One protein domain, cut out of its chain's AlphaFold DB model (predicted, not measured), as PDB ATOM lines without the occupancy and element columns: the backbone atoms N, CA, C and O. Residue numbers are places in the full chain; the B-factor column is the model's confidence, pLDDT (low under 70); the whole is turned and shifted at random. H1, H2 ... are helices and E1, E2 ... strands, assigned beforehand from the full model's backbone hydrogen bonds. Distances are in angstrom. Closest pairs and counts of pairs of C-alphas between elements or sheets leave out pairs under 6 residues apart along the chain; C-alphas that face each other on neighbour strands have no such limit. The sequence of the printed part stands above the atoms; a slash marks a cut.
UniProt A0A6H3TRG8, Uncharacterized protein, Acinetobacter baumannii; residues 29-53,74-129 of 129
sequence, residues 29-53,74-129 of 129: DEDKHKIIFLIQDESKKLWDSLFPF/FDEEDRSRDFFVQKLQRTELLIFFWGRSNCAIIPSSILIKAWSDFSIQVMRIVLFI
ATOM      1  N   ASP A  29      57.430 -59.495 -41.093       93.75
ATOM      2  CA  ASP A  29      56.150 -59.999 -41.602       93.75
ATOM      3  C   ASP A  29      55.209 -60.427 -40.469       93.75
ATOM      4  O   ASP A  29      54.004 -60.212 -40.565       93.75
ATOM      5  N   GLU A  30      55.727 -60.992 -39.376       94.25
ATOM      6  CA  GLU A  30      54.903 -61.356 -38.217       94.25
ATOM      7  C   GLU A  30      54.279 -60.125 -37.550       94.25
ATOM      8  O   GLU A  30      53.116 -60.157 -37.153       94.25
ATOM      9  N   ASP A  31      55.029 -59.026 -37.457       95.88
ATOM     10  CA  ASP A  31      54.512 -57.765 -36.931       95.88
ATOM     11  C   ASP A  31      53.431 -57.192 -37.848       95.88
ATOM     12  O   ASP A  31      52.359 -56.802 -37.389       95.88
ATOM     13  N   LYS A  32      53.684 -57.204 -39.160       94.94
ATOM     14  CA  LYS A  32      52.756 -56.708 -40.181       94.94
ATOM     15  C   LYS A  32      51.417 -57.452 -40.168       94.94
ATOM     16  O   LYS A  32      50.380 -56.817 -40.323       94.94
ATOM     17  N   HIS A  33      51.411 -58.765 -39.914       94.25
ATOM     18  CA  HIS A  33      50.172 -59.547 -39.775       94.25
ATOM     19  C   HIS A  33      49.307 -59.125 -38.577       94.25
ATOM     20  O   HIS A  33      48.119 -59.442 -38.547       94.25
ATOM     21  N   LYS A  34      49.879 -58.430 -37.588       95.81
ATOM     22  CA  LYS A  34      49.148 -57.937 -36.411       95.81
ATOM     23  C   LYS A  34      48.475 -56.583 -36.670       95.81
ATOM     24  O   LYS A  34      47.713 -56.127 -35.823       95.81
ATOM     25  N   ILE A  35      48.744 -55.942 -37.811       95.31
ATOM     26  CA  ILE A  35      48.156 -54.655 -38.193       95.31
ATOM     27  C   ILE A  35      46.890 -54.886 -39.019       95.31
ATOM     28  O   ILE A  35      46.908 -55.597 -40.024       95.31
ATOM     29  N   ILE A  36      45.797 -54.228 -38.635       95.25
ATOM     30  CA  ILE A  36      44.528 -54.269 -39.368       95.25
ATOM     31  C   ILE A  36      44.326 -52.926 -40.065       95.25
ATOM     32  O   ILE A  36      43.948 -51.944 -39.432       95.25
ATOM     33  N   PHE A  37      44.558 -52.878 -41.376       94.88
ATOM     34  CA  PHE A  37      44.244 -51.700 -42.189       94.88
ATOM     35  C   PHE A  37      42.756 -51.656 -42.523       94.88
ATOM     36  O   PHE A  37      42.196 -52.641 -43.008       94.88
ATOM     37  N   LEU A  38      42.133 -50.500 -42.301       94.62
ATOM     38  CA  LEU A  38      40.754 -50.254 -42.710       94.62
ATOM     39  C   LEU A  38      40.722 -49.788 -44.161       94.62
ATOM     40  O   LEU A  38      41.552 -48.973 -44.578       94.62
ATOM     41  N   ILE A  39      39.740 -50.264 -44.931       95.19
ATOM     42  CA  ILE A  39      39.516 -49.698 -46.267       95.19
ATOM     43  C   ILE A  39      39.028 -48.253 -46.146       95.19
ATOM     44  O   ILE A  39      38.524 -47.827 -45.104       95.19
ATOM     45  N   GLN A  40      39.139 -47.499 -47.238       93.75
ATOM     46  CA  GLN A  40      38.827 -46.071 -47.253       93.75
ATOM     47  C   GLN A  40      37.452 -45.733 -46.647       93.75
ATOM     48  O   GLN A  40      37.345 -44.778 -45.878       93.75
ATOM     49  N   ASP A  41      36.410 -46.500 -46.965       95.06
ATOM     50  CA  ASP A  41      35.056 -46.229 -46.470       95.06
ATOM     51  C   ASP A  41      34.877 -46.562 -44.983       95.06
ATOM     52  O   ASP A  41      34.153 -45.859 -44.281       95.06
ATOM     53  N   GLU A  42      35.547 -47.600 -44.481       95.69
ATOM     54  CA  GLU A  42      35.554 -47.944 -43.052       95.69
ATOM     55  C   GLU A  42      36.305 -46.887 -42.243       95.69
ATOM     56  O   GLU A  42      35.804 -46.417 -41.222       95.69
ATOM     57  N   SER A  43      37.464 -46.457 -42.748       93.94
ATOM     58  CA  SER A  43      38.258 -45.382 -42.157       93.94
ATOM     59  C   SER A  43      37.460 -44.079 -42.065       93.94
ATOM     60  O   SER A  43      37.389 -43.484 -40.991       93.94
ATOM     61  N   LYS A  44      36.762 -43.692 -43.145       95.00
ATOM     62  CA  LYS A  44      35.881 -42.510 -43.164       95.00
ATOM     63  C   LYS A  44      34.760 -42.611 -42.140       95.00
ATOM     64  O   LYS A  44      34.540 -41.661 -41.401       95.00
ATOM     65  N   LYS A  45      34.062 -43.750 -42.079       95.62
ATOM     66  CA  LYS A  45      32.970 -43.959 -41.114       95.62
ATOM     67  C   LYS A  45      33.459 -43.844 -39.675       95.62
ATOM     68  O   LYS A  45      32.807 -43.189 -38.867       95.62
ATOM     69  N   LEU A  46      34.598 -44.461 -39.363       93.25
ATOM     70  CA  LEU A  46      35.177 -44.390 -38.026       93.25
ATOM     71  C   LEU A  46      35.615 -42.961 -37.697       93.25
ATOM     72  O   LEU A  46      35.270 -42.445 -36.638       93.25
ATOM     73  N   TRP A  47      36.301 -42.297 -38.625       92.56
ATOM     74  CA  TRP A  47      36.696 -40.901 -38.482       92.56
ATOM     75  C   TRP A  47      35.491 -39.988 -38.214       92.56
ATOM     76  O   TRP A  47      35.496 -39.251 -37.233       92.56
ATOM     77  N   ASP A  48      34.443 -40.071 -39.036       93.50
ATOM     78  CA  ASP A  48      33.246 -39.223 -38.933       93.50
ATOM     79  C   ASP A  48      32.463 -39.465 -37.632       93.50
ATOM     80  O   ASP A  48      31.742 -38.585 -37.167       93.50
ATOM     81  N   SER A  49      32.609 -40.648 -37.025       92.06
ATOM     82  CA  SER A  49      32.018 -40.955 -35.716       92.06
ATOM     83  C   SER A  49      32.776 -40.332 -34.539       92.06
ATOM     84  O   SER A  49      32.193 -40.137 -33.475       92.06
ATOM     85  N   LEU A  50      34.063 -40.021 -34.726       87.69
ATOM     86  CA  LEU A  50      34.956 -39.516 -33.680       87.69
ATOM     87  C   LEU A  50      35.217 -38.014 -33.804       87.69
ATOM     88  O   LEU A  50      35.474 -37.348 -32.801       87.69
ATOM     89  N   PHE A  51      35.171 -37.475 -35.022       86.31
ATOM     90  CA  PHE A  51      35.678 -36.144 -35.316       86.31
ATOM     91  C   PHE A  51      34.686 -35.291 -36.113       86.31
ATOM     92  O   PHE A  51      34.182 -35.726 -37.147       86.31
ATOM     93  N   PRO A  52      34.479 -34.023 -35.717       88.25
ATOM     94  CA  PRO A  52      33.625 -33.082 -36.442       88.25
ATOM     95  C   PRO A  52      34.364 -32.307 -37.555       88.25
ATOM     96  O   PRO A  52      33.939 -31.218 -37.936       88.25
ATOM     97  N   PHE A  53      35.498 -32.805 -38.053       87.50
ATOM     98  CA  PHE A  53      36.367 -32.117 -39.021       87.50
ATOM     99  C   PHE A  53      36.924 -33.101 -40.054       87.50
ATOM    100  O   PHE A  53      36.851 -34.304 -39.847       87.50
ATOM    101  N   PHE A  74      63.755 -38.130 -34.965       80.44
ATOM    102  CA  PHE A  74      64.074 -39.326 -35.744       80.44
ATOM    103  C   PHE A  74      65.548 -39.717 -35.596       80.44
ATOM    104  O   PHE A  74      65.873 -40.887 -35.765       80.44
ATOM    105  N   ASP A  75      66.421 -38.776 -35.229       83.38
ATOM    106  CA  ASP A  75      67.834 -39.048 -34.963       83.38
ATOM    107  C   ASP A  75      68.044 -39.605 -33.538       83.38
ATOM    108  O   ASP A  75      69.047 -40.263 -33.257       83.38
ATOM    109  N   GLU A  76      67.071 -39.405 -32.637       82.44
ATOM    110  CA  GLU A  76      67.050 -39.955 -31.275       82.44
ATOM    111  C   GLU A  76      65.893 -40.963 -31.075       82.44
ATOM    112  O   GLU A  76      65.092 -40.840 -30.139       82.44
ATOM    113  N   GLU A  77      65.803 -41.985 -31.941       81.94
ATOM    114  CA  GLU A  77      64.683 -42.948 -31.967       81.94
ATOM    115  C   GLU A  77      64.346 -43.565 -30.600       81.94
ATOM    116  O   GLU A  77      63.166 -43.712 -30.274       81.94
ATOM    117  N   ASP A  78      65.353 -43.893 -29.783       84.38
ATOM    118  CA  ASP A  78      65.163 -44.489 -28.455       84.38
ATOM    119  C   ASP A  78      64.443 -43.541 -27.483       84.38
ATOM    120  O   ASP A  78      63.527 -43.960 -26.773       84.38
ATOM    121  N   ARG A  79      64.797 -42.249 -27.475       82.31
ATOM    122  CA  ARG A  79      64.144 -41.254 -26.604       82.31
ATOM    123  C   ARG A  79      62.711 -40.986 -27.047       82.31
ATOM    124  O   ARG A  79      61.820 -40.838 -26.210       82.31
ATOM    125  N   SER A  80      62.483 -40.943 -28.356       84.69
ATOM    126  CA  SER A  80      61.143 -40.830 -28.937       84.69
ATOM    127  C   SER A  80      60.298 -42.073 -28.631       84.69
ATOM    128  O   SER A  80      59.117 -41.958 -28.309       84.69
ATOM    129  N   ARG A  81      60.903 -43.265 -28.630       87.81
ATOM    130  CA  ARG A  81      60.243 -44.512 -28.230       87.81
ATOM    131  C   ARG A  81      59.824 -44.504 -26.762       87.81
ATOM    132  O   ARG A  81      58.712 -44.940 -26.459       87.81
ATOM    133  N   ASP A  82      60.664 -44.002 -25.859       89.12
ATOM    134  CA  ASP A  82      60.355 -43.953 -24.423       89.12
ATOM    135  C   ASP A  82      59.079 -43.154 -24.127       89.12
ATOM    136  O   ASP A  82      58.304 -43.528 -23.243       89.12
ATOM    137  N   PHE A  83      58.804 -42.107 -24.913       87.62
ATOM    138  CA  PHE A  83      57.534 -41.383 -24.845       87.62
ATOM    139  C   PHE A  83      56.341 -42.319 -25.096       87.62
ATOM    140  O   PHE A  83      55.407 -42.365 -24.294       87.62
ATOM    141  N   PHE A  84      56.386 -43.123 -26.161       88.50
ATOM    142  CA  PHE A  84      55.320 -44.078 -26.465       88.50
ATOM    143  C   PHE A  84      55.207 -45.179 -25.407       88.50
ATOM    144  O   PHE A  84      54.092 -45.503 -25.005       88.50
ATOM    145  N   VAL A  85      56.325 -45.711 -24.898       90.88
ATOM    146  CA  VAL A  85      56.316 -46.715 -23.815       90.88
ATOM    147  C   VAL A  85      55.570 -46.186 -22.591       90.88
ATOM    148  O   VAL A  85      54.709 -46.873 -22.044       90.88
ATOM    149  N   GLN A  86      55.870 -44.953 -22.177       89.50
ATOM    150  CA  GLN A  86      55.236 -44.339 -21.013       89.50
ATOM    151  C   GLN A  86      53.748 -44.064 -21.249       89.50
ATOM    152  O   GLN A  86      52.926 -44.324 -20.371       89.50
ATOM    153  N   LYS A  87      53.379 -43.550 -22.429       86.88
ATOM    154  CA  LYS A  87      51.988 -43.178 -22.730       86.88
ATOM    155  C   LYS A  87      51.079 -44.363 -23.008       86.88
ATOM    156  O   LYS A  87      49.893 -44.287 -22.708       86.88
ATOM    157  N   LEU A  88      51.625 -45.452 -23.534       88.50
ATOM    158  CA  LEU A  88      50.857 -46.610 -23.984       88.50
ATOM    159  C   LEU A  88      50.955 -47.804 -23.037       88.50
ATOM    160  O   LEU A  88      50.478 -48.885 -23.368       88.50
ATOM    161  N   GLN A  89      51.538 -47.626 -21.849       85.81
ATOM    162  CA  GLN A  89      51.822 -48.711 -20.905       85.81
ATOM    163  C   GLN A  89      50.588 -49.563 -20.538       85.81
ATOM    164  O   GLN A  89      50.733 -50.718 -20.145       85.81
ATOM    165  N   ARG A  90      49.378 -48.999 -20.640       87.06
ATOM    166  CA  ARG A  90      48.102 -49.669 -20.324       87.06
ATOM    167  C   ARG A  90      47.186 -49.851 -21.533       87.06
ATOM    168  O   ARG A  90      46.044 -50.266 -21.367       87.06
ATOM    169  N   THR A  91      47.667 -49.524 -22.725       89.31
ATOM    170  CA  THR A  91      46.882 -49.553 -23.956       89.31
ATOM    171  C   THR A  91      47.353 -50.724 -24.789       89.31
ATOM    172  O   THR A  91      48.515 -50.768 -25.178       89.31
ATOM    173  N   GLU A  92      46.482 -51.687 -25.066       92.06
ATOM    174  CA  GLU A  92      46.859 -52.860 -25.861       92.06
ATOM    175  C   GLU A  92      46.724 -52.600 -27.362       92.06
ATOM    176  O   GLU A  92      47.607 -52.967 -28.136       92.06
ATOM    177  N   LEU A  93      45.640 -51.934 -27.763       92.94
ATOM    178  CA  LEU A  93      45.299 -51.639 -29.150       92.94
ATOM    179  C   LEU A  93      45.102 -50.142 -29.347       92.94
ATOM    180  O   LEU A  93      44.560 -49.455 -28.488       92.94
ATOM    181  N   LEU A  94      45.512 -49.663 -30.513       92.38
ATOM    182  CA  LEU A  94      45.424 -48.273 -30.924       92.38
ATOM    183  C   LEU A  94      44.670 -48.173 -32.232       92.38
ATOM    184  O   LEU A  94      44.887 -48.971 -33.143       92.38
ATOM    185  N   ILE A  95      43.853 -47.135 -32.345       91.75
ATOM    186  CA  ILE A  95      43.337 -46.668 -33.625       91.75
ATOM    187  C   ILE A  95      44.284 -45.567 -34.099       91.75
ATOM    188  O   ILE A  95      44.380 -44.513 -33.470       91.75
ATOM    189  N   PHE A  96      45.001 -45.826 -35.190       90.38
ATOM    190  CA  PHE A  96      45.974 -44.907 -35.766       90.38
ATOM    191  C   PHE A  96      45.437 -44.315 -37.067       90.38
ATOM    192  O   PHE A  96      45.215 -45.038 -38.041       90.38
ATOM    193  N   PHE A  97      45.276 -42.991 -37.107       89.25
ATOM    194  CA  PHE A  97      44.855 -42.265 -38.303       89.25
ATOM    195  C   PHE A  97      46.019 -41.520 -38.954       89.25
ATOM    196  O   PHE A  97      46.617 -40.637 -38.346       89.25
ATOM    197  N   TRP A  98      46.246 -41.784 -40.242       88.12
ATOM    198  CA  TRP A  98      47.034 -40.896 -41.110       88.12
ATOM    199  C   TRP A  98      46.175 -39.799 -41.750       88.12
ATOM    200  O   TRP A  98      46.680 -38.810 -42.273       88.12
ATOM    201  N   GLY A  99      44.857 -39.975 -41.709       88.69
ATOM    202  CA  GLY A  99      43.857 -39.012 -42.142       88.69
ATOM    203  C   GLY A  99      42.495 -39.685 -42.264       88.69
ATOM    204  O   GLY A  99      42.380 -40.899 -42.110       88.69
ATOM    205  N   ARG A 100      41.467 -38.913 -42.625       90.88
ATOM    206  CA  ARG A 100      40.068 -39.372 -42.701       90.88
ATOM    207  C   ARG A 100      39.827 -40.623 -43.552       90.88
ATOM    208  O   ARG A 100      38.840 -41.313 -43.367       90.88
ATOM    209  N   SER A 101      40.694 -40.904 -44.522       91.81
ATOM    210  CA  SER A 101      40.583 -42.066 -45.417       91.81
ATOM    211  C   SER A 101      41.622 -43.157 -45.157       91.81
ATOM    212  O   SER A 101      41.619 -44.152 -45.867       91.81
ATOM    213  N   ASN A 102      42.508 -42.991 -44.168       91.12
ATOM    214  CA  ASN A 102      43.638 -43.890 -43.923       91.12
ATOM    215  C   ASN A 102      43.765 -44.166 -42.424       91.12
ATOM    216  O   ASN A 102      44.177 -43.291 -41.658       91.12
ATOM    217  N   CYS A 103      43.398 -45.380 -42.020       91.94
ATOM    218  CA  CYS A 103      43.378 -45.801 -40.626       91.94
ATOM    219  C   CYS A 103      43.861 -47.244 -40.492       91.94
ATOM    220  O   CYS A 103      43.595 -48.073 -41.365       91.94
ATOM    221  N   ALA A 104      44.508 -47.545 -39.372       94.06
ATOM    222  CA  ALA A 104      44.791 -48.907 -38.955       94.06
ATOM    223  C   ALA A 104      44.475 -49.112 -37.473       94.06
ATOM    224  O   ALA A 104      44.566 -48.181 -36.675       94.06
ATOM    225  N   ILE A 105      44.133 -50.345 -37.114       94.25
ATOM    226  CA  ILE A 105      44.124 -50.814 -35.731       94.25
ATOM    227  C   ILE A 105      45.434 -51.566 -35.511       94.25
ATOM    228  O   ILE A 105      45.745 -52.500 -36.257       94.25
ATOM    229  N   ILE A 106      46.215 -51.140 -34.521       94.44
ATOM    230  CA  ILE A 106      47.561 -51.663 -34.269       94.44
ATOM    231  C   ILE A 106      47.763 -51.995 -32.795       94.44
ATOM    232  O   ILE A 106      47.305 -51.240 -31.938       94.44
ATOM    233  N   PRO A 107      48.484 -53.077 -32.461       95.31
ATOM    234  CA  PRO A 107      48.961 -53.264 -31.104       95.31
ATOM    235  C   PRO A 107      49.927 -52.145 -30.719       95.31
ATOM    236  O   PRO A 107      50.797 -51.767 -31.508       95.31
ATOM    237  N   SER A 108      49.825 -51.653 -29.488       93.44
ATOM    238  CA  SER A 108      50.732 -50.621 -28.973       93.44
ATOM    239  C   SER A 108      52.197 -51.047 -29.043       93.44
ATOM    240  O   SER A 108      53.058 -50.244 -29.386       93.44
ATOM    241  N   SER A 109      52.472 -52.329 -28.806       94.69
ATOM    242  CA  SER A 109      53.805 -52.923 -28.922       94.69
ATOM    243  C   SER A 109      54.409 -52.787 -30.321       94.69
ATOM    244  O   SER A 109      55.617 -52.593 -30.433       94.69
ATOM    245  N   ILE A 110      53.591 -52.828 -31.380       95.25
ATOM    246  CA  ILE A 110      54.048 -52.627 -32.762       95.25
ATOM    247  C   ILE A 110      54.400 -51.160 -33.001       95.25
ATOM    248  O   ILE A 110      55.465 -50.881 -33.550       95.25
ATOM    249  N   LEU A 111      53.559 -50.229 -32.539       92.56
ATOM    250  CA  LEU A 111      53.862 -48.802 -32.646       92.56
ATOM    251  C   LEU A 111      55.129 -48.444 -31.862       92.56
ATOM    252  O   LEU A 111      56.001 -47.786 -32.402       92.56
ATOM    253  N   ILE A 112      55.267 -48.908 -30.618       92.31
ATOM    254  CA  ILE A 112      56.459 -48.669 -29.787       92.31
ATOM    255  C   ILE A 112      57.716 -49.202 -30.482       92.31
ATOM    256  O   ILE A 112      58.749 -48.539 -30.492       92.31
ATOM    257  N   LYS A 113      57.640 -50.405 -31.058       92.69
ATOM    258  CA  LYS A 113      58.783 -51.049 -31.708       92.69
ATOM    259  C   LYS A 113      59.293 -50.264 -32.919       92.69
ATOM    260  O   LYS A 113      60.499 -50.242 -33.129       92.69
ATOM    261  N   ALA A 114      58.392 -49.663 -33.693       91.69
ATOM    262  CA  ALA A 114      58.683 -49.150 -35.030       91.69
ATOM    263  C   ALA A 114      58.022 -47.791 -35.304       91.69
ATOM    264  O   ALA A 114      57.523 -47.549 -36.398       91.69
ATOM    265  N   TRP A 115      57.945 -46.905 -34.308       90.12
ATOM    266  CA  TRP A 115      57.136 -45.680 -34.388       90.12
ATOM    267  C   TRP A 115      57.517 -44.771 -35.572       90.12
ATOM    268  O   TRP A 115      56.653 -44.081 -36.127       90.12
ATOM    269  N   SER A 116      58.791 -44.794 -35.977       88.88
ATOM    270  CA  SER A 116      59.319 -44.041 -37.115       88.88
ATOM    271  C   SER A 116      58.736 -44.531 -38.446       88.88
ATOM    272  O   SER A 116      58.441 -43.715 -39.318       88.88
ATOM    273  N   ASP A 117      58.407 -45.821 -38.574       90.69
ATOM    274  CA  ASP A 117      57.702 -46.368 -39.743       90.69
ATOM    275  C   ASP A 117      56.250 -45.877 -39.860       90.69
ATOM    276  O   ASP A 117      55.651 -45.959 -40.929       90.69
ATOM    277  N   PHE A 118      55.666 -45.342 -38.785       88.38
ATOM    278  CA  PHE A 118      54.307 -44.789 -38.793       88.38
ATOM    279  C   PHE A 118      54.282 -43.271 -39.017       88.38
ATOM    280  O   PHE A 118      53.221 -42.724 -39.331       88.38
ATOM    281  N   SER A 119      55.424 -42.589 -38.885       79.25
ATOM    282  CA  SER A 119      55.508 -41.127 -38.794       79.25
ATOM    283  C   SER A 119      56.368 -40.556 -39.923       79.25
ATOM    284  O   SER A 119      57.583 -40.697 -39.909       79.25
ATOM    285  N   ILE A 120      55.767 -39.868 -40.899       64.06
ATOM    286  CA  ILE A 120      56.518 -39.252 -42.007       64.06
ATOM    287  C   ILE A 120      56.643 -37.747 -41.750       64.06
ATOM    288  O   ILE A 120      55.661 -37.029 -41.899       64.06
ATOM    289  N   GLN A 121      57.844 -37.313 -41.346       51.22
ATOM    290  CA  GLN A 121      58.398 -35.951 -41.171       51.22
ATOM    291  C   GLN A 121      57.564 -34.852 -40.474       51.22
ATOM    292  O   GLN A 121      58.134 -34.116 -39.678       51.22
ATOM    293  N   VAL A 122      56.254 -34.720 -40.696       50.16
ATOM    294  CA  VAL A 122      55.352 -33.836 -39.941       50.16
ATOM    295  C   VAL A 122      53.949 -34.451 -39.927       50.16
ATOM    296  O   VAL A 122      53.101 -34.135 -40.761       50.16
ATOM    297  N   MET A 123      53.677 -35.335 -38.968       51.66
ATOM    298  CA  MET A 123      52.328 -35.855 -38.737       51.66
ATOM    299  C   MET A 123      51.843 -35.480 -37.345       51.66
ATOM    300  O   MET A 123      52.506 -35.735 -36.345       51.66
ATOM    301  N   ARG A 124      50.647 -34.887 -37.280       55.47
ATOM    302  CA  ARG A 124      49.888 -34.823 -36.032       55.47
ATOM    303  C   ARG A 124      49.317 -36.207 -35.788       55.47
ATOM    304  O   ARG A 124      48.457 -36.641 -36.537       55.47
ATOM    305  N   ILE A 125      49.802 -36.894 -34.768       59.03
ATOM    306  CA  ILE A 125      49.274 -38.201 -34.394       59.03
ATOM    307  C   ILE A 125      48.181 -37.969 -33.356       59.03
ATOM    308  O   ILE A 125      48.410 -37.308 -32.345       59.03
ATOM    309  N   VAL A 126      46.991 -38.513 -33.608       59.44
ATOM    310  CA  VAL A 126      45.950 -38.633 -32.585       59.44
ATOM    311  C   VAL A 126      45.889 -40.097 -32.194       59.44
ATOM    312  O   VAL A 126      45.475 -40.935 -32.992       59.44
ATOM    313  N   LEU A 127      46.353 -40.393 -30.982       60.59
ATOM    314  CA  LEU A 127      46.210 -41.707 -30.372       60.59
ATOM    315  C   LEU A 127      44.980 -41.678 -29.476       60.59
ATOM    316  O   LEU A 127      44.894 -40.856 -28.564       60.59
ATOM    317  N   PHE A 128      44.046 -42.582 -29.738       58.59
ATOM    318  CA  PHE A 128      42.967 -42.874 -28.808       58.59
ATOM    319  C   PHE A 128      43.425 -43.993 -27.877       58.59
ATOM    320  O   PHE A 128      43.762 -45.084 -28.344       58.59
ATOM    321  N   ILE A 129      43.489 -43.669 -26.586       56.41
ATOM    322  CA  ILE A 129      43.825 -44.563 -25.473       56.41
ATOM    323  C   ILE A 129      42.552 -44.844 -24.682       56.41
ATOM    324  O   ILE A 129      41.779 -43.879 -24.480       56.41
TER     325      ILE A 129
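Overview. This is residues 29 to 53 and 74 to 129 of the 129 residues of an uncharacterized protein of Acinetobacter baumannii (UniProt A0A6H3TRG8). A small, three-stranded antiparallel sheet lies between two groups of helices: H2 packs across one face of it toward one end, while H3, H4 and H5 gather at the other end. The short H1 sits off the sheet near H4, and the last residues fold back so that residues 127 to 128 pair beside E2. The printed part has 81 residues with five named helices and three named strands, in the order H1 E1 H2 H3 E2 E3 H4 H5, and the sheet's order is E1 E3 E2. The class is mixed, helices and strands; the whole is compact, with a radius of gyration of the C-alphas of 12.9 A and spans of 35 by 28 by 24 A.

Along the chain. Find C-alpha 29 at (56.150, -59.999, -41.602), where H1, residues 29 to 32, begins. E1 follows at residues 36 to 38, then H2 at residues 40 to 50, 15.6 A long. Past the cut, find C-alpha 77 at (64.683, -42.948, -31.967); from there H3 runs 15.7 A to residue 87. E2, residues 93 to 99, is 18.2 A long, and E3, residues 102 to 107, is 16.7 A long. H4 takes residues 108 to 113, and H5 takes residues 115 to 118, ending at C-alpha 118, (54.307, -44.789, -38.793).

Arrangement. Begin with the inner strand E3. E1 is its antiparallel neighbour at 160 degrees; look for N 36 and O 105, 2.9 A apart. E2 and E3 form a hairpin, with N 96 and O 104 at 2.8 A. H2 is on the sheet at a height of 8.8 A, making two layers, a helix on one face of a sheet. It lies over E3 and only just over E2, where 3 of its C-alphas fall, and it runs across the strands, only just, at 62 degrees to E3 on the local plane. The closest C-alphas of H2 and E3, Ser 43 and Cys 103, are 5.4 A apart. H4 only grazes the sheet, with its residues 108 to 111. H3 and H4 touch at a shallow tilt of 15 degrees, opposite ways; their closest C-alphas, Phe 84 and Ile 112, are 5.8 A apart. H5 is close to H3 but not clearly touching, the C-alphas of Arg 81 and Trp 115 being closest at 7.0 A. H1 is likewise close to H4 but not clearly touching, with Asp 31 and Ile 110 the closest C-alphas at 6.6 A. Every O i to N i+4 pair is within hydrogen-bond range in H2 and H4, and 5 of 7 in H3; H1 and H5 are too short for such a pair.

Size, cuts and confidence. The two C-alphas farthest apart, Asp 41 and Glu 76, are 36.0 A apart. Residues 54 to 73 are not printed, and C-alphas 53 and 74 stand 28.8 A apart across this cut. Of the links that are printed whole, none is long. The model's mean pLDDT over the printed part is 86.6, and residues 120 to 129 are under 70.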